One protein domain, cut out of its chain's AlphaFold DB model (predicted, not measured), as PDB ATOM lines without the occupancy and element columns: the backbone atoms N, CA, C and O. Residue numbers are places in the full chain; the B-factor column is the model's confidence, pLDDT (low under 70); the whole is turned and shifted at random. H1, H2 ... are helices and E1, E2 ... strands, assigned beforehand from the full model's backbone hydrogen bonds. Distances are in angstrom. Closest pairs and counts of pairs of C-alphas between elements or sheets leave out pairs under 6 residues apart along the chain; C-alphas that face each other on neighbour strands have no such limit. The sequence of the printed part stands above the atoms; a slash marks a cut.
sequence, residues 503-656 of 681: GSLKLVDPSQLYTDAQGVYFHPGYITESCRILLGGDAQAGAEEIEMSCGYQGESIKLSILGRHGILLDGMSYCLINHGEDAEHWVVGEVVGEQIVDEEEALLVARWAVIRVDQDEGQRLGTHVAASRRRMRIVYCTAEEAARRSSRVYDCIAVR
ATOM      1  N   GLY A 503     167.196 200.129  96.182       73.31
ATOM      2  CA  GLY A 503     167.258 199.376  97.451       73.31
ATOM      3  C   GLY A 503     168.411 198.361  97.551       73.31
ATOM      4  O   GLY A 503     168.281 197.322  98.201       73.31
ATOM      5  N   SER A 504     169.521 198.625  96.863       86.06
ATOM      6  CA  SER A 504     170.644 197.739  96.616       86.06
ATOM      7  C   SER A 504     171.720 197.813  97.711       86.06
ATOM      8  O   SER A 504     171.887 198.828  98.391       86.06
ATOM      9  N   LEU A 505     172.457 196.713  97.904       90.19
ATOM     10  CA  LEU A 505     173.466 196.573  98.953       90.19
ATOM     11  C   LEU A 505     174.751 197.332  98.598       90.19
ATOM     12  O   LEU A 505     175.496 196.968  97.677       90.19
ATOM     13  N   LYS A 506     175.050 198.353  99.397       91.94
ATOM     14  CA  LYS A 506     176.226 199.226  99.300       91.94
ATOM     15  C   LYS A 506     177.146 198.986 100.495       91.94
ATOM     16  O   LYS A 506     176.691 198.573 101.558       91.94
ATOM     17  N   LEU A 507     178.450 199.195 100.314       92.88
ATOM     18  CA  LEU A 507     179.399 199.168 101.430       92.88
ATOM     19  C   LEU A 507     179.137 200.375 102.332       92.88
ATOM     20  O   LEU A 507     179.011 201.481 101.820       92.88
ATOM     21  N   VAL A 508     179.082 200.161 103.648       92.38
ATOM     22  CA  VAL A 508     178.931 201.237 104.644       92.38
ATOM     23  C   VAL A 508     180.103 202.204 104.577       92.38
ATOM     24  O   VAL A 508     179.907 203.411 104.613       92.38
ATOM     25  N   ASP A 509     181.317 201.669 104.461       91.44
ATOM     26  CA  ASP A 509     182.517 202.458 104.220       91.44
ATOM     27  C   ASP A 509     183.116 202.042 102.868       91.44
ATOM     28  O   ASP A 509     183.646 200.931 102.748       91.44
ATOM     29  N   PRO A 510     183.063 202.910 101.840       89.94
ATOM     30  CA  PRO A 510     183.668 202.638 100.540       89.94
ATOM     31  C   PRO A 510     185.164 202.303 100.610       89.94
ATOM     32  O   PRO A 510     185.666 201.592  99.739       89.94
ATOM     33  N   SER A 511     185.885 202.762 101.642       90.44
ATOM     34  CA  SER A 511     187.305 202.452 101.835       90.44
ATOM     35  C   SER A 511     187.554 200.962 102.090       90.44
ATOM     36  O   SER A 511     188.614 200.441 101.732       90.44
ATOM     37  N   GLN A 512     186.547 200.240 102.599       90.81
ATOM     38  CA  GLN A 512     186.619 198.794 102.791       90.81
ATOM     39  C   GLN A 512     186.862 198.062 101.480       90.81
ATOM     40  O   GLN A 512     187.420 196.974 101.525       90.81
ATOM     41  N   LEU A 513     186.514 198.639 100.322       89.69
ATOM     42  CA  LEU A 513     186.812 198.066  99.007       89.69
ATOM     43  C   LEU A 513     188.297 197.695  98.856       89.69
ATOM     44  O   LEU A 513     188.605 196.674  98.247       89.69
ATOM     45  N   TYR A 514     189.195 198.480  99.455       89.88
ATOM     46  CA  TYR A 514     190.645 198.349  99.305       89.88
ATOM     47  C   TYR A 514     191.293 197.362 100.288       89.88
ATOM     48  O   TYR A 514     192.457 197.017 100.124       89.88
ATOM     49  N   THR A 515     190.562 196.877 101.293       88.88
ATOM     50  CA  THR A 515     191.122 196.024 102.356       88.88
ATOM     51  C   THR A 515     190.873 194.532 102.118       88.88
ATOM     52  O   THR A 515     189.955 194.154 101.393       88.88
ATOM     53  N   ASP A 516     191.618 193.661 102.800       85.44
ATOM     54  CA  ASP A 516     191.336 192.213 102.826       85.44
ATOM     55  C   ASP A 516     190.213 191.826 103.808       85.44
ATOM     56  O   ASP A 516     189.881 190.650 103.965       85.44
ATOM     57  N   ALA A 517     189.626 192.807 104.499       85.31
ATOM     58  CA  ALA A 517     188.577 192.566 105.477       85.31
ATOM     59  C   ALA A 517     187.215 192.344 104.802       85.31
ATOM     60  O   ALA A 517     186.943 192.822 103.695       85.31
ATOM     61  N   GLN A 518     186.320 191.650 105.507       83.94
ATOM     62  CA  GLN A 518     184.930 191.532 105.085       83.94
ATOM     63  C   GLN A 518     184.259 192.915 105.083       83.94
ATOM     64  O   GLN A 518     184.394 193.685 106.033       83.94
ATOM     65  N   GLY A 519     183.510 193.213 104.020       88.25
ATOM     66  CA  GLY A 519     182.716 194.437 103.937       88.25
ATOM     67  C   GLY A 519     181.529 194.435 104.903       88.25
ATOM     68  O   GLY A 519     180.922 193.391 105.158       88.25
ATOM     69  N   VAL A 520     181.169 195.617 105.393       91.50
ATOM     70  CA  VAL A 520     179.908 195.879 106.095       91.50
ATOM     71  C   VAL A 520     178.965 196.540 105.103       91.50
ATOM     72  O   VAL A 520     179.368 197.452 104.384       91.50
ATOM     73  N   TYR A 521     177.719 196.077 105.042       93.81
ATOM     74  CA  TYR A 521     176.793 196.462 103.983       93.81
ATOM     75  C   TYR A 521     175.525 197.096 104.534       93.81
ATOM     76  O   TYR A 521     175.024 196.694 105.587       93.81
ATOM     77  N   PHE A 522     174.990 198.048 103.779       93.50
ATOM     78  CA  PHE A 522     173.699 198.658 104.039       93.50
ATOM     79  C   PHE A 522     172.884 198.822 102.761       93.50
ATOM     80  O   PHE A 522     173.418 198.754 101.655       93.50
ATOM     81  N   HIS A 523     171.591 199.069 102.917       91.94
ATOM     82  CA  HIS A 523     170.741 199.565 101.841       91.94
ATOM     83  C   HIS A 523     169.647 200.482 102.405       91.94
ATOM     84  O   HIS A 523     169.268 200.342 103.574       91.94
ATOM     85  N   PRO A 524     169.115 201.416 101.601       88.69
ATOM     86  CA  PRO A 524     167.831 202.028 101.899       88.69
ATOM     87  C   PRO A 524     166.722 200.988 101.682       88.69
ATOM     88  O   PRO A 524     166.710 200.262 100.687       88.69
ATOM     89  N   GLY A 525     165.780 200.899 102.613       87.50
ATOM     90  CA  GLY A 525     164.691 199.934 102.526       87.50
ATOM     91  C   GLY A 525     163.513 200.299 103.410       87.50
ATOM     92  O   GLY A 525     163.526 201.313 104.112       87.50
ATOM     93  N   TYR A 526     162.485 199.458 103.370       87.75
ATOM     94  CA  TYR A 526     161.344 199.568 104.270       87.75
ATOM     95  C   TYR A 526     161.479 198.545 105.383       87.75
ATOM     96  O   TYR A 526     161.655 197.359 105.111       87.75
ATOM     97  N   ILE A 527     161.363 199.007 106.623       89.50
ATOM     98  CA  ILE A 527     161.350 198.167 107.815       89.50
ATOM     99  C   ILE A 527     160.015 198.322 108.540       89.50
ATOM    100  O   ILE A 527     159.486 199.431 108.640       89.50
ATOM    101  N   THR A 528     159.447 197.219 109.014       89.81
ATOM    102  CA  THR A 528     158.224 197.228 109.825       89.81
ATOM    103  C   THR A 528     158.534 197.403 111.307       89.81
ATOM    104  O   THR A 528     159.643 197.125 111.769       89.81
ATOM    105  N   GLU A 529     157.514 197.752 112.088       84.50
ATOM    106  CA  GLU A 529     157.519 197.478 113.528       84.50
ATOM    107  C   GLU A 529     157.668 195.966 113.807       84.50
ATOM    108  O   GLU A 529     157.541 195.128 112.907       84.50
ATOM    109  N   SER A 530     157.958 195.601 115.061       86.25
ATOM    110  CA  SER A 530     158.120 194.200 115.453       86.25
ATOM    111  C   SER A 530     156.854 193.383 115.171       86.25
ATOM    112  O   SER A 530     155.785 193.646 115.718       86.25
ATOM    113  N   CYS A 531     157.007 192.352 114.348       87.31
ATOM    114  CA  CYS A 531     155.995 191.375 113.990       87.31
ATOM    115  C   CYS A 531     156.257 190.062 114.723       87.31
ATOM    116  O   CYS A 531     157.356 189.514 114.635       87.31
ATOM    117  N   ARG A 532     155.259 189.533 115.430       89.12
ATOM    118  CA  ARG A 532     155.336 188.188 116.007       89.12
ATOM    119  C   ARG A 532     155.074 187.157 114.915       89.12
ATOM    120  O   ARG A 532     154.044 187.228 114.246       89.12
ATOM    121  N   ILE A 533     156.010 186.227 114.757       88.50
ATOM    122  CA  ILE A 533     155.965 185.148 113.772       88.50
ATOM    123  C   ILE A 533     155.588 183.853 114.486       88.50
ATOM    124  O   ILE A 533     156.238 183.474 115.458       88.50
ATOM    125  N   LEU A 534     154.546 183.188 113.997       87.88
ATOM    126  CA  LEU A 534     154.133 181.848 114.393       87.88
ATOM    127  C   LEU A 534     154.355 180.915 113.203       87.88
ATOM    128  O   LEU A 534     153.864 181.172 112.101       87.88
ATOM    129  N   LEU A 535     155.124 179.854 113.416       84.00
ATOM    130  CA  LEU A 535     155.379 178.844 112.397       84.00
ATOM    131  C   LEU A 535     154.200 177.861 112.384       84.00
ATOM    132  O   LEU A 535     153.871 177.262 113.408       84.00
ATOM    133  N   GLY A 536     153.527 177.731 111.238       72.75
ATOM    134  CA  GLY A 536     152.421 176.790 111.061       72.75
ATOM    135  C   GLY A 536     152.894 175.330 110.998       72.75
ATOM    136  O   GLY A 536     154.069 175.049 110.767       72.75
ATOM    137  N   GLY A 537     151.971 174.384 111.202       58.53
ATOM    138  CA  GLY A 537     152.210 172.954 110.951       58.53
ATOM    139  C   GLY A 537     151.990 172.585 109.478       58.53
ATOM    140  O   GLY A 537     151.174 173.226 108.823       58.53
ATOM    141  N   ASP A 538     152.706 171.558 108.991       46.62
ATOM    142  CA  ASP A 538     152.775 171.100 107.584       46.62
ATOM    143  C   ASP A 538     151.462 171.279 106.793       46.62
ATOM    144  O   ASP A 538     150.475 170.566 107.011       46.62
ATOM    145  N   ALA A 539     151.470 172.209 105.832       43.75
ATOM    146  CA  ALA A 539     150.402 172.349 104.853       43.75
ATOM    147  C   ALA A 539     150.558 171.313 103.726       43.75
ATOM    148  O   ALA A 539     151.658 170.888 103.357       43.75
ATOM    149  N   GLN A 540     149.428 170.887 103.156       45.88
ATOM    150  CA  GLN A 540     149.411 169.990 102.002       45.88
ATOM    151  C   GLN A 540     150.130 170.645 100.808       45.88
ATOM    152  O   GLN A 540     149.858 171.791 100.473       45.88
ATOM    153  N   ALA A 541     150.989 169.872 100.133       47.69
ATOM    154  CA  ALA A 541     151.703 170.236  98.901       47.69
ATOM    155  C   ALA A 541     152.949 171.147  99.029       47.69
ATOM    156  O   ALA A 541     153.265 171.887  98.103       47.69
ATOM    157  N   GLY A 542     153.733 171.017 100.106       55.38
ATOM    158  CA  GLY A 542     155.147 171.435 100.110       55.38
ATOM    159  C   GLY A 542     155.425 172.939 100.234       55.38
ATOM    160  O   GLY A 542     156.579 173.338 100.080       55.38
ATOM    161  N   ALA A 543     154.409 173.755 100.527       63.31
ATOM    162  CA  ALA A 543     154.560 175.144 100.959       63.31
ATOM    163  C   ALA A 543     154.505 175.218 102.496       63.31
ATOM    164  O   ALA A 543     153.654 174.580 103.114       63.31
ATOM    165  N   GLU A 544     155.416 175.973 103.117       79.50
ATOM    166  CA  GLU A 544     155.397 176.236 104.565       79.50
ATOM    167  C   GLU A 544     154.451 177.424 104.816       79.50
ATOM    168  O   GLU A 544     154.517 178.431 104.111       79.50
ATOM    169  N   GLU A 545     153.542 177.313 105.786       84.88
ATOM    170  CA  GLU A 545     152.671 178.422 106.186       84.88
ATOM    171  C   GLU A 545     153.268 179.154 107.387       84.88
ATOM    172  O   GLU A 545     153.665 178.544 108.384       84.88
ATOM    173  N   ILE A 546     153.292 180.482 107.309       87.12
ATOM    174  CA  ILE A 546     153.709 181.344 108.409       87.12
ATOM    175  C   ILE A 546     152.565 182.300 108.737       87.12
ATOM    176  O   ILE A 546     152.017 182.965 107.858       87.12
ATOM    177  N   GLU A 547     152.223 182.393 110.019       88.50
ATOM    178  CA  GLU A 547     151.291 183.393 110.523       88.50
ATOM    179  C   GLU A 547     152.066 184.544 111.166       88.50
ATOM    180  O   GLU A 547     152.958 184.352 111.993       88.50
ATOM    181  N   MET A 548     151.741 185.769 110.764       86.50
ATOM    182  CA  MET A 548     152.444 186.975 111.178       86.50
ATOM    183  C   MET A 548     151.471 187.990 111.752       86.50
ATOM    184  O   MET A 548     150.484 188.326 111.113       86.50
ATOM    185  N   SER A 549     151.767 188.536 112.929       84.62
ATOM    186  CA  SER A 549     150.995 189.635 113.526       84.62
ATOM    187  C   SER A 549     151.895 190.848 113.729       84.62
ATOM    188  O   SER A 549     152.917 190.754 114.407       84.62
ATOM    189  N   CYS A 550     151.544 191.976 113.108       75.06
ATOM    190  CA  CYS A 550     152.351 193.199 113.092       75.06
ATOM    191  C   CYS A 550     151.569 194.376 113.692       75.06
ATOM    192  O   CYS A 550     150.401 194.579 113.368       75.06
ATOM    193  N   GLY A 551     152.230 195.186 114.525       63.09
ATOM    194  CA  GLY A 551     151.664 196.417 115.087       63.09
ATOM    195  C   GLY A 551     150.661 196.218 116.238       63.09
ATOM    196  O   GLY A 551     150.312 195.105 116.628       63.09
ATOM    197  N   TYR A 552     150.194 197.338 116.800       49.91
ATOM    198  CA  TYR A 552     149.365 197.382 118.018       49.91
ATOM    199  C   TYR A 552     147.938 196.818 117.867       49.91
ATOM    200  O   TYR A 552     147.304 196.531 118.881       49.91
ATOM    201  N   GLN A 553     147.415 196.671 116.642       55.34
ATOM    202  CA  GLN A 553     146.037 196.205 116.403       55.34
ATOM    203  C   GLN A 553     145.887 194.674 116.351       55.34
ATOM    204  O   GLN A 553     144.767 194.182 116.419       55.34
ATOM    205  N   GLY A 554     146.989 193.913 116.298       58.75
ATOM    206  CA  GLY A 554     146.967 192.455 116.462       58.75
ATOM    207  C   GLY A 554     146.344 191.651 115.312       58.75
ATOM    208  O   GLY A 554     146.136 190.452 115.483       58.75
ATOM    209  N   GLU A 555     146.061 192.258 114.154       72.94
ATOM    210  CA  GLU A 555     145.585 191.512 112.982       72.94
ATOM    211  C   GLU A 555     146.701 190.615 112.434       72.94
ATOM    212  O   GLU A 555     147.791 191.081 112.070       72.94
ATOM    213  N   SER A 556     146.429 189.308 112.402       83.75
ATOM    214  CA  SER A 556     147.338 188.328 111.830       83.75
ATOM    215  C   SER A 556     147.080 188.139 110.337       83.75
ATOM    216  O   SER A 556     145.941 188.089 109.873       83.75
ATOM    217  N   ILE A 557     148.163 188.026 109.573       86.38
ATOM    218  CA  ILE A 557     148.152 187.598 108.181       86.38
ATOM    219  C   ILE A 557     148.786 186.214 108.096       86.38
ATOM    220  O   ILE A 557     149.845 185.965 108.673       86.38
ATOM    221  N   LYS A 558     148.133 185.308 107.372       88.19
ATOM    222  CA  LYS A 558     148.709 184.016 106.996       88.19
ATOM    223  C   LYS A 558     149.308 184.128 105.606       88.19
ATOM    224  O   LYS A 558     148.643 184.635 104.701       88.19
ATOM    225  N   LEU A 559     150.544 183.667 105.477       87.25
ATOM    226  CA  LEU A 559     151.324 183.697 104.251       87.25
ATOM    227  C   LEU A 559     151.798 182.290 103.921       87.25
ATOM    228  O   LEU A 559     152.388 181.610 104.765       87.25
ATOM    229  N   SER A 560     151.603 181.900 102.670       87.81
ATOM    230  CA  SER A 560     152.261 180.733 102.097       87.81
ATOM    231  C   SER A 560     153.650 181.146 101.627       87.81
ATOM    232  O   SER A 560     153.780 182.007 100.757       87.81
ATOM    233  N   ILE A 561     154.701 180.555 102.195       86.62
ATOM    234  CA  ILE A 561     156.069 180.810 101.744       86.62
ATOM    235  C   ILE A 561     156.525 179.717 100.774       86.62
ATOM    236  O   ILE A 561     156.375 178.518 101.008       86.62
ATOM    237  N   LEU A 562     157.147 180.147  99.678       84.31
ATOM    238  CA  LEU A 562     157.802 179.275  98.699       84.31
ATOM    239  C   LEU A 562     159.102 178.672  99.252       84.31
ATOM    240  O   LEU A 562     159.668 177.733  98.692       84.31
ATOM    241  N   GLY A 563     159.619 179.255 100.330       83.62
ATOM    242  CA  GLY A 563     160.724 178.724 101.104       83.62
ATOM    243  C   GLY A 563     161.397 179.802 101.936       83.62
ATOM    244  O   GLY A 563     161.127 180.995 101.801       83.62
ATOM    245  N   ARG A 564     162.327 179.376 102.784       86.25
ATOM    246  CA  ARG A 564     163.150 180.274 103.591       86.25
ATOM    247  C   ARG A 564     164.568 179.762 103.732       86.25
ATOM    248  O   ARG A 564     164.840 178.572 103.575       86.25
ATOM    249  N   HIS A 565     165.474 180.662 104.076       85.56
ATOM    250  CA  HIS A 565     166.794 180.307 104.578       85.56
ATOM    251  C   HIS A 565     167.169 181.165 105.776       85.56
ATOM    252  O   HIS A 565     166.630 182.249 105.965       85.56
ATOM    253  N   GLY A 566     168.067 180.647 106.613       83.12
ATOM    254  CA  GLY A 566     168.324 181.185 107.946       83.12
ATOM    255  C   GLY A 566     167.495 180.476 109.015       83.12
ATOM    256  O   GLY A 566     167.123 179.313 108.852       83.12
ATOM    257  N   ILE A 567     167.265 181.150 110.139       82.94
ATOM    258  CA  ILE A 567     166.647 180.578 111.336       82.94
ATOM    259  C   ILE A 567     165.495 181.482 111.759       82.94
ATOM    260  O   ILE A 567     165.661 182.687 111.895       82.94
ATOM    261  N   LEU A 568     164.328 180.879 111.969       85.69
ATOM    262  CA  LEU A 568     163.171 181.525 112.579       85.69
ATOM    263  C   LEU A 568     162.814 180.727 113.822       85.69
ATOM    264  O   LEU A 568     162.649 179.510 113.741       85.69
ATOM    265  N   LEU A 569     162.733 181.414 114.955       86.12
ATOM    266  CA  LEU A 569     162.237 180.846 116.204       86.12
ATOM    267  C   LEU A 569     160.734 181.101 116.303       86.12
ATOM    268  O   LEU A 569     160.292 182.236 116.100       86.12
ATOM    269  N   ASP A 570     159.982 180.049 116.617       86.88
ATOM    270  CA  ASP A 570     158.527 180.107 116.729       86.88
ATOM    271  C   ASP A 570     158.072 181.017 117.881       86.88
ATOM    272  O   ASP A 570     158.682 181.065 118.951       86.88
ATOM    273  N   GLY A 571     156.999 181.769 117.649       85.50
ATOM    274  CA  GLY A 571     156.392 182.675 118.619       85.50
ATOM    275  C   GLY A 571     157.189 183.942 118.923       85.50
ATOM    276  O   GLY A 571     156.753 184.712 119.788       85.50
ATOM    277  N   MET A 572     158.304 184.183 118.229       87.81
ATOM    278  CA  MET A 572     159.201 185.313 118.475       87.81
ATOM    279  C   MET A 572     158.887 186.520 117.586       87.81
ATOM    280  O   MET A 572     158.315 186.398 116.503       87.81
ATOM    281  N   SER A 573     159.275 187.708 118.057       88.69
ATOM    282  CA  SER A 573     159.068 188.968 117.335       88.69
ATOM    283  C   SER A 573     160.309 189.414 116.566       88.69
ATOM    284  O   SER A 573     161.395 189.467 117.147       88.69
ATOM    285  N   TYR A 574     160.122 189.790 115.303       91.31
ATOM    286  CA  TYR A 574     161.154 190.243 114.365       91.31
ATOM    287  C   TYR A 574     160.671 191.461 113.581       91.31
ATOM    288  O   TYR A 574     159.472 191.659 113.431       91.31
ATOM    289  N   CYS A 575     161.576 192.263 113.033       91.62
ATOM    290  CA  CYS A 575     161.211 193.227 111.999       91.62
ATOM    291  C   CYS A 575     161.231 192.554 110.622       91.62
ATOM    292  O   CYS A 575     162.092 191.712 110.341       91.62
ATOM    293  N   LEU A 576     160.315 192.960 109.750       91.88
ATOM    294  CA  LEU A 576     160.358 192.622 108.337       91.88
ATOM    295  C   LEU A 576     161.017 193.745 107.554       91.88
ATOM    296  O   LEU A 576     160.700 194.916 107.754       91.88
ATOM    297  N   ILE A 577     161.917 193.368 106.658       91.19
ATOM    298  CA  ILE A 577     162.728 194.279 105.864       91.19
ATOM    299  C   ILE A 577     162.558 193.945 104.390       91.19
ATOM    300  O   ILE A 577     162.626 192.782 103.988       91.19
ATOM    301  N   ASN A 578     162.379 194.989 103.591       86.19
ATOM    302  CA  ASN A 578     162.196 194.893 102.156       86.19
ATOM    303  C   ASN A 578     163.174 195.785 101.385       86.19
ATOM    304  O   ASN A 578     163.404 196.943 101.758       86.19
ATOM    305  N   HIS A 579     163.714 195.246 100.292       78.88
ATOM    306  CA  HIS A 579     164.616 195.931  99.369       78.88
ATOM    307  C   HIS A 579     163.833 196.687  98.276       78.88
ATOM    308  O   HIS A 579     163.866 196.331  97.102       78.88
ATOM    309  N   GLY A 580     163.140 197.763  98.656       73.25
ATOM    310  CA  GLY A 580     162.477 198.663  97.705       73.25
ATOM    311  C   GLY A 580     161.235 198.062  97.034       73.25
ATOM    312  O   GLY A 580     160.174 198.031  97.650       73.25
ATOM    313  N   GLU A 581     161.355 197.677  95.759       67.44
ATOM    314  CA  GLU A 581     160.251 197.163  94.923       67.44
ATOM    315  C   GLU A 581     160.199 195.624  94.847       67.44
ATOM    316  O   GLU A 581     159.273 195.072  94.252       67.44
ATOM    317  N   ASP A 582     161.159 194.911  95.452       72.38
ATOM    318  CA  ASP A 582     161.153 193.443  95.486       72.38
ATOM    319  C   ASP A 582     160.006 192.932  96.367       72.38
ATOM    320  O   ASP A 582     160.104 192.925  97.589       72.38
ATOM    321  N   ALA A 583     158.900 192.499  95.766       79.06
ATOM    322  CA  ALA A 583     157.770 191.954  96.514       79.06
ATOM    323  C   ALA A 583     158.006 190.511  97.001       79.06
ATOM    324  O   ALA A 583     157.332 190.074  97.933       79.06
ATOM    325  N   GLU A 584     158.940 189.770  96.401       85.00
ATOM    326  CA  GLU A 584     159.062 188.318  96.569       85.00
ATOM    327  C   GLU A 584     159.969 187.928  97.740       85.00
ATOM    328  O   GLU A 584     159.718 186.916  98.401       85.00
ATOM    329  N   HIS A 585     161.009 188.715  98.032       88.62
ATOM    330  CA  HIS A 585     161.959 188.416  99.107       88.62
ATOM    331  C   HIS A 585     161.823 189.379 100.287       88.62
ATOM    332  O   HIS A 585     161.899 190.600 100.160       88.62
ATOM    333  N   TRP A 586     161.696 188.801 101.481       90.62
ATOM    334  CA  TRP A 586     161.568 189.537 102.733       90.62
ATOM    335  C   TRP A 586     162.652 189.098 103.705       90.62
ATOM    336  O   TRP A 586     162.761 187.919 104.052       90.62
ATOM    337  N   VAL A 587     163.457 190.049 104.166       92.38
ATOM    338  CA  VAL A 587     164.473 189.792 105.185       92.38
ATOM    339  C   VAL A 587     163.816 189.882 106.560       92.38
ATOM    340  O   VAL A 587     163.178 190.876 106.895       92.38
ATOM    341  N   VAL A 588     163.980 188.843 107.372       92.75
ATOM    342  CA  VAL A 588     163.529 188.812 108.764       92.75
ATOM    343  C   VAL A 588     164.716 189.159 109.651       92.75
ATOM    344  O   VAL A 588     165.744 188.475 109.618       92.75
ATOM    345  N   GLY A 589     164.594 190.238 110.419       92.94
ATOM    346  CA  GLY A 589     165.690 190.805 111.197       92.94
ATOM    347  C   GLY A 589     165.347 191.076 112.659       92.94
ATOM    348  O   GLY A 589     164.189 191.105 113.066       92.94
ATOM    349  N   GLU A 590     166.386 191.302 113.451       93.00
ATOM    350  CA  GLU A 590     166.309 191.868 114.797       93.00
ATOM    351  C   GLU A 590     167.112 193.166 114.799       93.00
ATOM    352  O   GLU A 590     168.287 193.164 114.430       93.00
ATOM    353  N   VAL A 591     166.488 194.274 115.199       92.94
ATOM    354  CA  VAL A 591     167.201 195.540 115.398       92.94
ATOM    355  C   VAL A 591     168.018 195.420 116.680       92.94
ATOM    356  O   VAL A 591     167.462 195.246 117.761       92.94
ATOM    357  N   VAL A 592     169.340 195.492 116.549       93.50
ATOM    358  CA  VAL A 592     170.313 195.295 117.638       93.50
ATOM    359  C   VAL A 592     171.111 196.565 117.956       93.50
ATOM    360  O   VAL A 592     172.068 196.541 118.731       93.50
ATOM    361  N   GLY A 593     170.745 197.682 117.335       93.44
ATOM    362  CA  GLY A 593     171.320 198.989 117.603       93.44
ATOM    363  C   GLY A 593     171.011 199.996 116.506       93.44
ATOM    364  O   GLY A 593     170.284 199.714 115.555       93.44
ATOM    365  N   GLU A 594     171.624 201.161 116.639       93.44
ATOM    366  CA  GLU A 594     171.520 202.281 115.712       93.44
ATOM    367  C   GLU A 594     172.931 202.793 115.415       93.44
ATOM    368  O   GLU A 594     173.836 202.678 116.248       93.44
ATOM    369  N   GLN A 595     173.135 203.324 114.216       92.69
ATOM    370  CA  GLN A 595     174.373 203.982 113.813       92.69
ATOM    371  C   GLN A 595     174.090 205.056 112.760       92.69
ATOM    372  O   GLN A 595     172.971 205.177 112.274       92.69
ATOM    373  N   ILE A 596     175.114 205.818 112.379       91.50
ATOM    374  CA  ILE A 596     175.020 206.818 111.311       91.50
ATOM    375  C   ILE A 596     175.734 206.275 110.072       91.50
ATOM    376  O   ILE A 596     176.860 205.786 110.170       91.50
ATOM    377  N   VAL A 597     175.085 206.363 108.913       88.69
ATOM    378  CA  VAL A 597     175.658 206.043 107.595       88.69
ATOM    379  C   VAL A 597     175.311 207.188 106.665       88.69
ATOM    380  O   VAL A 597     174.138 207.543 106.593       88.69
ATOM    381  N   ASP A 598     176.296 207.765 105.973       86.31
ATOM    382  CA  ASP A 598     176.116 208.914 105.072       86.31
ATOM    383  C   ASP A 598     175.252 210.030 105.693       86.31
ATOM    384  O   ASP A 598     174.268 210.474 105.102       86.31
ATOM    385  N   GLU A 599     175.582 210.415 106.932       87.88
ATOM    386  CA  GLU A 599     174.914 211.472 107.715       87.88
ATOM    387  C   GLU A 599     173.429 211.233 108.062       87.88
ATOM    388  O   GLU A 599     172.808 212.097 108.678       87.88
ATOM    389  N   GLU A 600     172.858 210.060 107.764       89.50
ATOM    390  CA  GLU A 600     171.504 209.687 108.203       89.50
ATOM    391  C   GLU A 600     171.530 208.526 109.200       89.50
ATOM    392  O   GLU A 600     172.450 207.702 109.234       89.50
ATOM    393  N   GLU A 601     170.476 208.454 110.008       92.69
ATOM    394  CA  GLU A 601     170.250 207.357 110.939       92.69
ATOM    395  C   GLU A 601     170.023 206.039 110.190       92.69
ATOM    396  O   GLU A 601     169.224 205.932 109.253       92.69
ATOM    397  N   ALA A 602     170.727 205.006 110.638       94.31
ATOM    398  CA  ALA A 602     170.623 203.654 110.135       94.31
ATOM    399  C   ALA A 602     170.399 202.680 111.291       94.31
ATOM    400  O   ALA A 602     171.047 202.750 112.337       94.31
ATOM    401  N   LEU A 603     169.508 201.720 111.075       95.00
ATOM    402  CA  LEU A 603     169.278 200.638 112.019       95.00
ATOM    403  C   LEU A 603     170.298 199.534 111.781       95.00
ATOM    404  O   LEU A 603     170.480 199.068 110.655       95.00
ATOM    405  N   LEU A 604     170.942 199.095 112.855       94.69
ATOM    406  CA  LEU A 604     171.833 197.950 112.839       94.69
ATOM    407  C   LEU A 604     171.011 196.679 113.075       94.69
ATOM    408  O   LEU A 604     170.358 196.535 114.109       94.69
ATOM    409  N   VAL A 605     171.047 195.753 112.120       94.06
ATOM    410  CA  VAL A 605     170.168 194.581 112.082       94.06
ATOM    411  C   VAL A 605     170.967 193.281 112.073       94.06
ATOM    412  O   VAL A 605     171.843 193.066 111.232       94.06
ATOM    413  N   ALA A 606     170.615 192.370 112.980       92.81
ATOM    414  CA  ALA A 606     170.981 190.963 112.894       92.81
ATOM    415  C   ALA A 606     170.006 190.245 111.947       92.81
ATOM    416  O   ALA A 606     168.797 190.222 112.180       92.81
ATOM    417  N   ARG A 607     170.522 189.674 110.852       92.31
ATOM    418  CA  ARG A 607     169.712 189.002 109.825       92.31
ATOM    419  C   ARG A 607     169.356 187.579 110.255       92.31
ATOM    420  O   ARG A 607     170.180 186.683 110.160       92.31
ATOM    421  N   TRP A 608     168.128 187.328 110.678       90.50
ATOM    422  CA  TRP A 608     167.720 185.995 111.130       90.50
ATOM    423  C   TRP A 608     167.408 185.053 109.969       90.50
ATOM    424  O   TRP A 608     167.908 183.926 109.925       90.50
ATOM    425  N   ALA A 609     166.625 185.524 109.002       90.25
ATOM    426  CA  ALA A 609     166.221 184.724 107.855       90.25
ATOM    427  C   ALA A 609     165.910 185.585 106.629       90.25
ATOM    428  O   ALA A 609     165.816 186.809 106.708       90.25
ATOM    429  N   VAL A 610     165.729 184.925 105.491       90.56
ATOM    430  CA  VAL A 610     165.007 185.465 104.338       90.56
ATOM    431  C   VAL A 610     163.891 184.501 104.003       90.56
ATOM    432  O   VAL A 610     164.136 183.301 103.858       90.56
ATOM    433  N   ILE A 611     162.679 185.032 103.906       90.69
ATOM    434  CA  ILE A 611     161.502 184.306 103.445       90.69
ATOM    435  C   ILE A 611     161.215 184.725 102.004       90.69
ATOM    436  O   ILE A 611     161.340 185.899 101.651       90.69
ATOM    437  N   ARG A 612     160.864 183.746 101.175       89.19
ATOM    438  CA  ARG A 612     160.434 183.952  99.797       89.19
ATOM    439  C   ARG A 612     158.952 183.630  99.698       89.19
ATOM    440  O   ARG A 612     158.537 182.537 100.078       89.19
ATOM    441  N   VAL A 613     158.191 184.560  99.154       88.75
ATOM    442  CA  VAL A 613     156.766 184.426  98.838       88.75
ATOM    443  C   VAL A 613     156.576 184.578  97.332       88.75
ATOM    444  O   VAL A 613     157.494 185.009  96.633       88.75
ATOM    445  N   ASP A 614     155.419 184.180  96.813       88.12
ATOM    446  CA  ASP A 614     155.046 184.580  95.458       88.12
ATOM    447  C   ASP A 614     154.717 186.082  95.401       88.12
ATOM    448  O   ASP A 614     154.577 186.756  96.427       88.12
ATOM    449  N   GLN A 615     154.627 186.620  94.186       85.25
ATOM    450  CA  GLN A 615     154.414 188.046  93.961       85.25
ATOM    451  C   GLN A 615     153.097 188.562  94.571       85.25
ATOM    452  O   GLN A 615     153.071 189.683  95.087       85.25
ATOM    453  N   ASP A 616     152.026 187.766  94.551       86.81
ATOM    454  CA  ASP A 616     150.707 188.171  95.049       86.81
ATOM    455  C   ASP A 616     150.690 188.198  96.587       86.81
ATOM    456  O   ASP A 616     150.237 189.174  97.196       86.81
ATOM    457  N   GLU A 617     151.248 187.171  97.234       87.50
ATOM    458  CA  GLU A 617     151.466 187.130  98.685       87.50
ATOM    459  C   GLU A 617     152.417 188.248  99.139       87.50
ATOM    460  O   GLU A 617     152.184 188.905 100.157       87.50
ATOM    461  N   GLY A 618     153.441 188.543  98.338       86.44
ATOM    462  CA  GLY A 618     154.355 189.663  98.532       86.44
ATOM    463  C   GLY A 618     153.663 191.023  98.547       86.44
ATOM    464  O   GLY A 618     153.904 191.840  99.441       86.44
ATOM    465  N   GLN A 619     152.752 191.269  97.602       86.69
ATOM    466  CA  GLN A 619     151.946 192.494  97.550       86.69
ATOM    467  C   GLN A 619     150.906 192.565  98.675       86.69
ATOM    468  O   GLN A 619     150.667 193.642  99.239       86.69
ATOM    469  N   ARG A 620     150.310 191.427  99.054       88.56
ATOM    470  CA  ARG A 620     149.403 191.336 100.209       88.56
ATOM    471  C   ARG A 620     150.124 191.674 101.506       88.56
ATOM    472  O   ARG A 620     149.644 192.530 102.249       88.56
ATOM    473  N   LEU A 621     151.300 191.091 101.743       86.19
ATOM    474  CA  LEU A 621     152.166 191.454 102.864       86.19
ATOM    475  C   LEU A 621     152.579 192.929 102.774       86.19
ATOM    476  O   LEU A 621     152.502 193.656 103.764       86.19
ATOM    477  N   GLY A 622     152.944 193.374 101.567       84.69
ATOM    478  CA  GLY A 622     153.035 194.761 101.103       84.69
ATOM    479  C   GLY A 622     152.066 195.705 101.804       84.69
ATOM    480  O   GLY A 622     152.448 196.609 102.551       84.69
ATOM    481  N   THR A 623     150.797 195.426 101.544       86.06
ATOM    482  CA  THR A 623     149.643 196.210 101.973       86.06
ATOM    483  C   THR A 623     149.374 196.051 103.467       86.06
ATOM    484  O   THR A 623     149.152 197.051 104.147       86.06
ATOM    485  N   HIS A 624     149.457 194.823 103.997       82.69
ATOM    486  CA  HIS A 624     149.168 194.506 105.403       82.69
ATOM    487  C   HIS A 624     150.022 195.318 106.372       82.69
ATOM    488  O   HIS A 624     149.529 195.888 107.340       82.69
ATOM    489  N   VAL A 625     151.320 195.415 106.091       80.69
ATOM    490  CA  VAL A 625     152.252 196.112 106.983       80.69
ATOM    491  C   VAL A 625     152.509 197.564 106.573       80.69
ATOM    492  O   VAL A 625     153.302 198.229 107.236       80.69
ATOM    493  N   ALA A 626     151.837 198.086 105.539       80.75
ATOM    494  CA  ALA A 626     152.076 199.427 104.992       80.75
ATOM    495  C   ALA A 626     152.011 200.538 106.055       80.75
ATOM    496  O   ALA A 626     152.880 201.404 106.087       80.75
ATOM    497  N   ALA A 627     151.042 200.472 106.974       76.19
ATOM    498  CA  ALA A 627     150.887 201.454 108.053       76.19
ATOM    499  C   ALA A 627     152.016 201.409 109.106       76.19
ATOM    500  O   ALA A 627     152.251 202.392 109.800       76.19
ATOM    501  N   SER A 628     152.715 200.275 109.218       75.38
ATOM    502  CA  SER A 628     153.819 200.058 110.166       75.38
ATOM    503  C   SER A 628     155.205 200.205 109.532       75.38
ATOM    504  O   SER A 628     156.216 200.086 110.226       75.38
ATOM    505  N   ARG A 629     155.274 200.421 108.210       80.62
ATOM    506  CA  ARG A 629     156.534 200.532 107.473       80.62
ATOM    507  C   ARG A 629     157.113 201.928 107.590       80.62
ATOM    508  O   ARG A 629     156.434 202.923 107.355       80.62
ATOM    509  N   ARG A 630     158.411 201.989 107.853       86.44
ATOM    510  CA  ARG A 630     159.204 203.213 107.763       86.44
ATOM    511  C   ARG A 630     160.344 202.991 106.788       86.44
ATOM    512  O   ARG A 630     160.941 201.915 106.761       86.44
ATOM    513  N   ARG A 631     160.625 204.003 105.971       87.56
ATOM    514  CA  ARG A 631     161.815 204.004 105.122       87.56
ATOM    515  C   ARG A 631     163.007 204.355 106.005       87.56
ATOM    516  O   ARG A 631     162.978 205.395 106.650       87.56
ATOM    517  N   MET A 632     164.005 203.485 106.047       90.69
ATOM    518  CA  MET A 632     165.209 203.645 106.865       90.69
ATOM    519  C   MET A 632     166.422 203.109 106.106       90.69
ATOM    520  O   MET A 632     166.286 202.305 105.176       90.69
ATOM    521  N   ARG A 633     167.622 203.508 106.533       92.50
ATOM    522  CA  ARG A 633     168.850 202.794 106.176       92.50
ATOM    523  C   ARG A 633     169.010 201.588 107.088       92.50
ATOM    524  O   ARG A 633     168.787 201.672 108.294       92.50
ATOM    525  N   ILE A 634     169.375 200.460 106.499       93.69
ATOM    526  CA  ILE A 634     169.454 199.178 107.192       93.69
ATOM    527  C   ILE A 634     170.859 198.645 107.004       93.69
ATOM    528  O   ILE A 634     171.267 198.384 105.876       93.69
ATOM    529  N   VAL A 635     171.590 198.502 108.103       95.00
ATOM    530  CA  VAL A 635     172.959 197.988 108.128       95.00
ATOM    531  C   VAL A 635     172.929 196.569 108.656       95.00
ATOM    532  O   VAL A 635     172.438 196.320 109.756       95.00
ATOM    533  N   TYR A 636     173.499 195.636 107.904       93.25
ATOM    534  CA  TYR A 636     173.576 194.248 108.335       93.25
ATOM    535  C   TYR A 636     174.823 194.004 109.179       93.25
ATOM    536  O   TYR A 636     175.947 194.283 108.758       93.25
ATOM    537  N   CYS A 637     174.616 193.438 110.365       90.81
ATOM    538  CA  CYS A 637     175.698 192.945 111.205       90.81
ATOM    539  C   CYS A 637     176.494 191.850 110.491       90.81
ATOM    540  O   CYS A 637     175.938 191.024 109.764       90.81
ATOM    541  N   THR A 638     177.790 191.770 110.795       87.50
ATOM    542  CA  THR A 638     178.527 190.524 110.572       87.50
ATOM    543  C   THR A 638     177.962 189.433 111.483       87.50
ATOM    544  O   THR A 638     177.332 189.721 112.505       87.50
ATOM    545  N   ALA A 639     178.206 188.166 111.147       83.94
ATOM    546  CA  ALA A 639     177.723 187.057 111.963       83.94
ATOM    547  C   ALA A 639     178.260 187.110 113.404       83.94
ATOM    548  O   ALA A 639     177.521 186.850 114.351       83.94
ATOM    549  N   GLU A 640     179.524 187.505 113.573       84.94
ATOM    550  CA  GLU A 640     180.154 187.693 114.885       84.94
ATOM    551  C   GLU A 640     179.520 188.845 115.672       84.94
ATOM    552  O   GLU A 640     179.300 188.726 116.876       84.94
ATOM    553  N   GLU A 641     179.183 189.952 115.005       88.12
ATOM    554  CA  GLU A 641     178.537 191.088 115.663       88.12
ATOM    555  C   GLU A 641     177.104 190.766 116.079       88.12
ATOM    556  O   GLU A 641     176.711 191.040 117.214       88.12
ATOM    557  N   ALA A 642     176.350 190.109 115.197       87.50
ATOM    558  CA  ALA A 642     175.012 189.625 115.502       87.50
ATOM    559  C   ALA A 642     175.037 188.646 116.684       87.50
ATOM    560  O   ALA A 642     174.228 188.780 117.599       87.50
ATOM    561  N   ALA A 643     176.007 187.725 116.715       85.25
ATOM    562  CA  ALA A 643     176.177 186.768 117.807       85.25
ATOM    563  C   ALA A 643     176.496 187.431 119.161       85.25
ATOM    564  O   ALA A 643     176.163 186.881 120.209       85.25
ATOM    565  N   ARG A 644     177.141 188.603 119.159       87.06
ATOM    566  CA  ARG A 644     177.434 189.361 120.386       87.06
ATOM    567  C   ARG A 644     176.273 190.230 120.850       87.06
ATOM    568  O   ARG A 644     176.119 190.420 122.053       87.06
ATOM    569  N   ARG A 645     175.509 190.805 119.917       88.25
ATOM    570  CA  ARG A 645     174.482 191.810 120.235       88.25
ATOM    571  C   ARG A 645     173.071 191.266 120.345       88.25
ATOM    572  O   ARG A 645     172.274 191.845 121.077       88.25
ATOM    573  N   SER A 646     172.742 190.204 119.615       84.50
ATOM    574  CA  SER A 646     171.400 189.639 119.680       84.50
ATOM    575  C   SER A 646     171.175 189.015 121.051       84.50
ATOM    576  O   SER A 646     171.968 188.202 121.535       84.50
ATOM    577  N   SER A 647     170.051 189.362 121.672       77.06
ATOM    578  CA  SER A 647     169.710 188.854 123.000       77.06
ATOM    579  C   SER A 647     169.275 187.382 122.980       77.06
ATOM    580  O   SER A 647     168.905 186.848 124.022       77.06
ATOM    581  N   ARG A 648     169.254 186.740 121.800       75.94
ATOM    582  CA  ARG A 648     168.610 185.437 121.538       75.94
ATOM    583  C   ARG A 648     169.550 184.413 120.896       75.94
ATOM    584  O   ARG A 648     169.124 183.374 120.398       75.94
ATOM    585  N   VAL A 649     170.852 184.686 120.893       70.94
ATOM    586  CA  VAL A 649     171.861 183.816 120.260       70.94
ATOM    587  C   VAL A 649     171.924 182.440 120.922       70.94
ATOM    588  O   VAL A 649     172.129 181.437 120.241       70.94
ATOM    589  N   TYR A 650     171.669 182.362 122.229       67.12
ATOM    590  CA  TYR A 650     171.605 181.092 122.954       67.12
ATOM    591  C   TYR A 650     170.396 180.232 122.555       67.12
ATOM    592  O   TYR A 650     170.538 179.014 122.448       67.12
ATOM    593  N   ASP A 651     169.254 180.848 122.232       67.44
ATOM    594  CA  ASP A 651     168.064 180.137 121.744       67.44
ATOM    595  C   ASP A 651     168.329 179.504 120.368       67.44
ATOM    596  O   ASP A 651     167.881 178.398 120.074       67.44
ATOM    597  N   CYS A 652     169.146 180.162 119.539       63.19
ATOM    598  CA  CYS A 652     169.604 179.623 118.260       63.19
ATOM    599  C   CYS A 652     170.523 178.395 118.420       63.19
ATOM    600  O   CYS A 652     170.450 177.468 117.610       63.19
ATOM    601  N   ILE A 653     171.401 178.379 119.432       59.88
ATOM    602  CA  ILE A 653     172.322 177.256 119.691       59.88
ATOM    603  C   ILE A 653     171.538 176.018 120.155       59.88
ATOM    604  O   ILE A 653     171.831 174.911 119.705       59.88
ATOM    605  N   ALA A 654     170.506 176.210 120.983       55.06
ATOM    606  CA  ALA A 654     169.668 175.134 121.515       55.06
ATOM    607  C   ALA A 654     168.842 174.394 120.444       55.06
ATOM    608  O   ALA A 654     168.529 173.220 120.612       55.06
ATOM    609  N   VAL A 655     168.506 175.058 119.334       56.31
ATOM    610  CA  VAL A 655     167.684 174.483 118.253       56.31
ATOM    611  C   VAL A 655     168.502 173.640 117.262       56.31
ATOM    612  O   VAL A 655     167.918 172.880 116.491       56.31
ATOM    613  N   ARG A 656     169.841 173.755 117.232       49.69
ATOM    614  CA  ARG A 656     170.639 173.254 116.096       49.69
ATOM    615  C   ARG A 656     171.622 172.110 116.348       49.69
ATOM    616  O   ARG A 656     172.211 171.685 115.361       49.69
TER     617      ARG A 656
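AT A GLANCE: This is residues 503 to 656 of the 681 residues of an uncharacterized protein of Phanerochaete carnosa (strain HHB-10118-sp) (UniProt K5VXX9). A small closed barrel of five strands, E1, E6, E7, E8 and E9, has a three-stranded slab, E2, E3 and E4, at its side, with H2 packed on E4 outside the barrel and H3 across E8. H1 lies away from the barrel at one end of the longest axis, the link between E2 and E3 at the other. The 154 printed residues hold four named helices and nine named strands, in the order H1 E1 E2 E3 E4 E5 E6 E7 E8 H2 E9 H3 H4; the class is mixed, helices and strands. The whole is compact, with a radius of gyration of the C-alphas of 15.8 A and spans of 50 by 34 by 29 A.

HOW THE PARTS SIT: H1, residues 510 to 514, is not on the barrel. E1, residues 521 to 528, bends by 75 degrees at residue 524 and runs on into E2, residues 531 to 535. E2, E3, residues 544 to 550, and E4, residues 556 to 561, form a meander, each strand the antiparallel neighbour of the one before: N 532 and O 549 are 2.8 A apart, N 546 and O 559 2.9 A. E5, residues 563 to 566, E6, residues 573 to 578, E7, residues 585 to 597, and E8, residues 600 to 612, form a Greek key, a meander E6 E7 E8 with E5 antiparallel to E8. Within hydrogen-bond range are N 575 and O 589 of E6 and E7, 2.9 A, N 588 and O 609 of E7 and E8, 2.8 A, and N 565 and O 610 of E5 and E8, 3.0 A. E1 is antiparallel to E6, with N 528 and O 576 at 2.9 A. H2, residues 615 to 624, is outside the barrel at a height over the sheet of 7.7 A; its closest C-alphas to E4 are Glu 617 and Leu 559, 6.5 A. E9, residues 629 to 636, is parallel to E8, N 605 and O 635 at 2.8 A, and antiparallel to E1, N 525 and O 632 at 3.0 A. E8, H2 and E9 form a strand-helix-strand unit, two parallel strands with a helix between, its crossover right-handed. H3, residues 639 to 645, is outside the barrel and only just over E8 alone, with 2 of its C-alphas falling on E7; the closest C-alphas of H3 and E8, Ala 642 and Ala 606, are 5.0 A apart. H4, residues 649 to 656, is not on the barrel. Every O i to N i+4 pair is within hydrogen-bond range in H2 and H3; in H4 3 of 4 are, in H1 0 of 1, beside 2 of 2 O i to N i+3 pairs.

IN THESE COORDINATES: H1 begins at C-alpha 510, (183.668, 202.638, 100.540). E8 measures 29.2 A, E7 23.9 A, E1 19.5 A and H2 14.1 A. H4 ends at C-alpha 656, (170.639, 173.254, 116.096).

THE WHOLE: The two C-alphas farthest apart, of Tyr 514 and Gln 540, are 50.1 A apart. The printed part has no cut, and no link is long. The model's pLDDT is under 70 at residues 537 to 543, 551 to 554, 581 and 650 to 656.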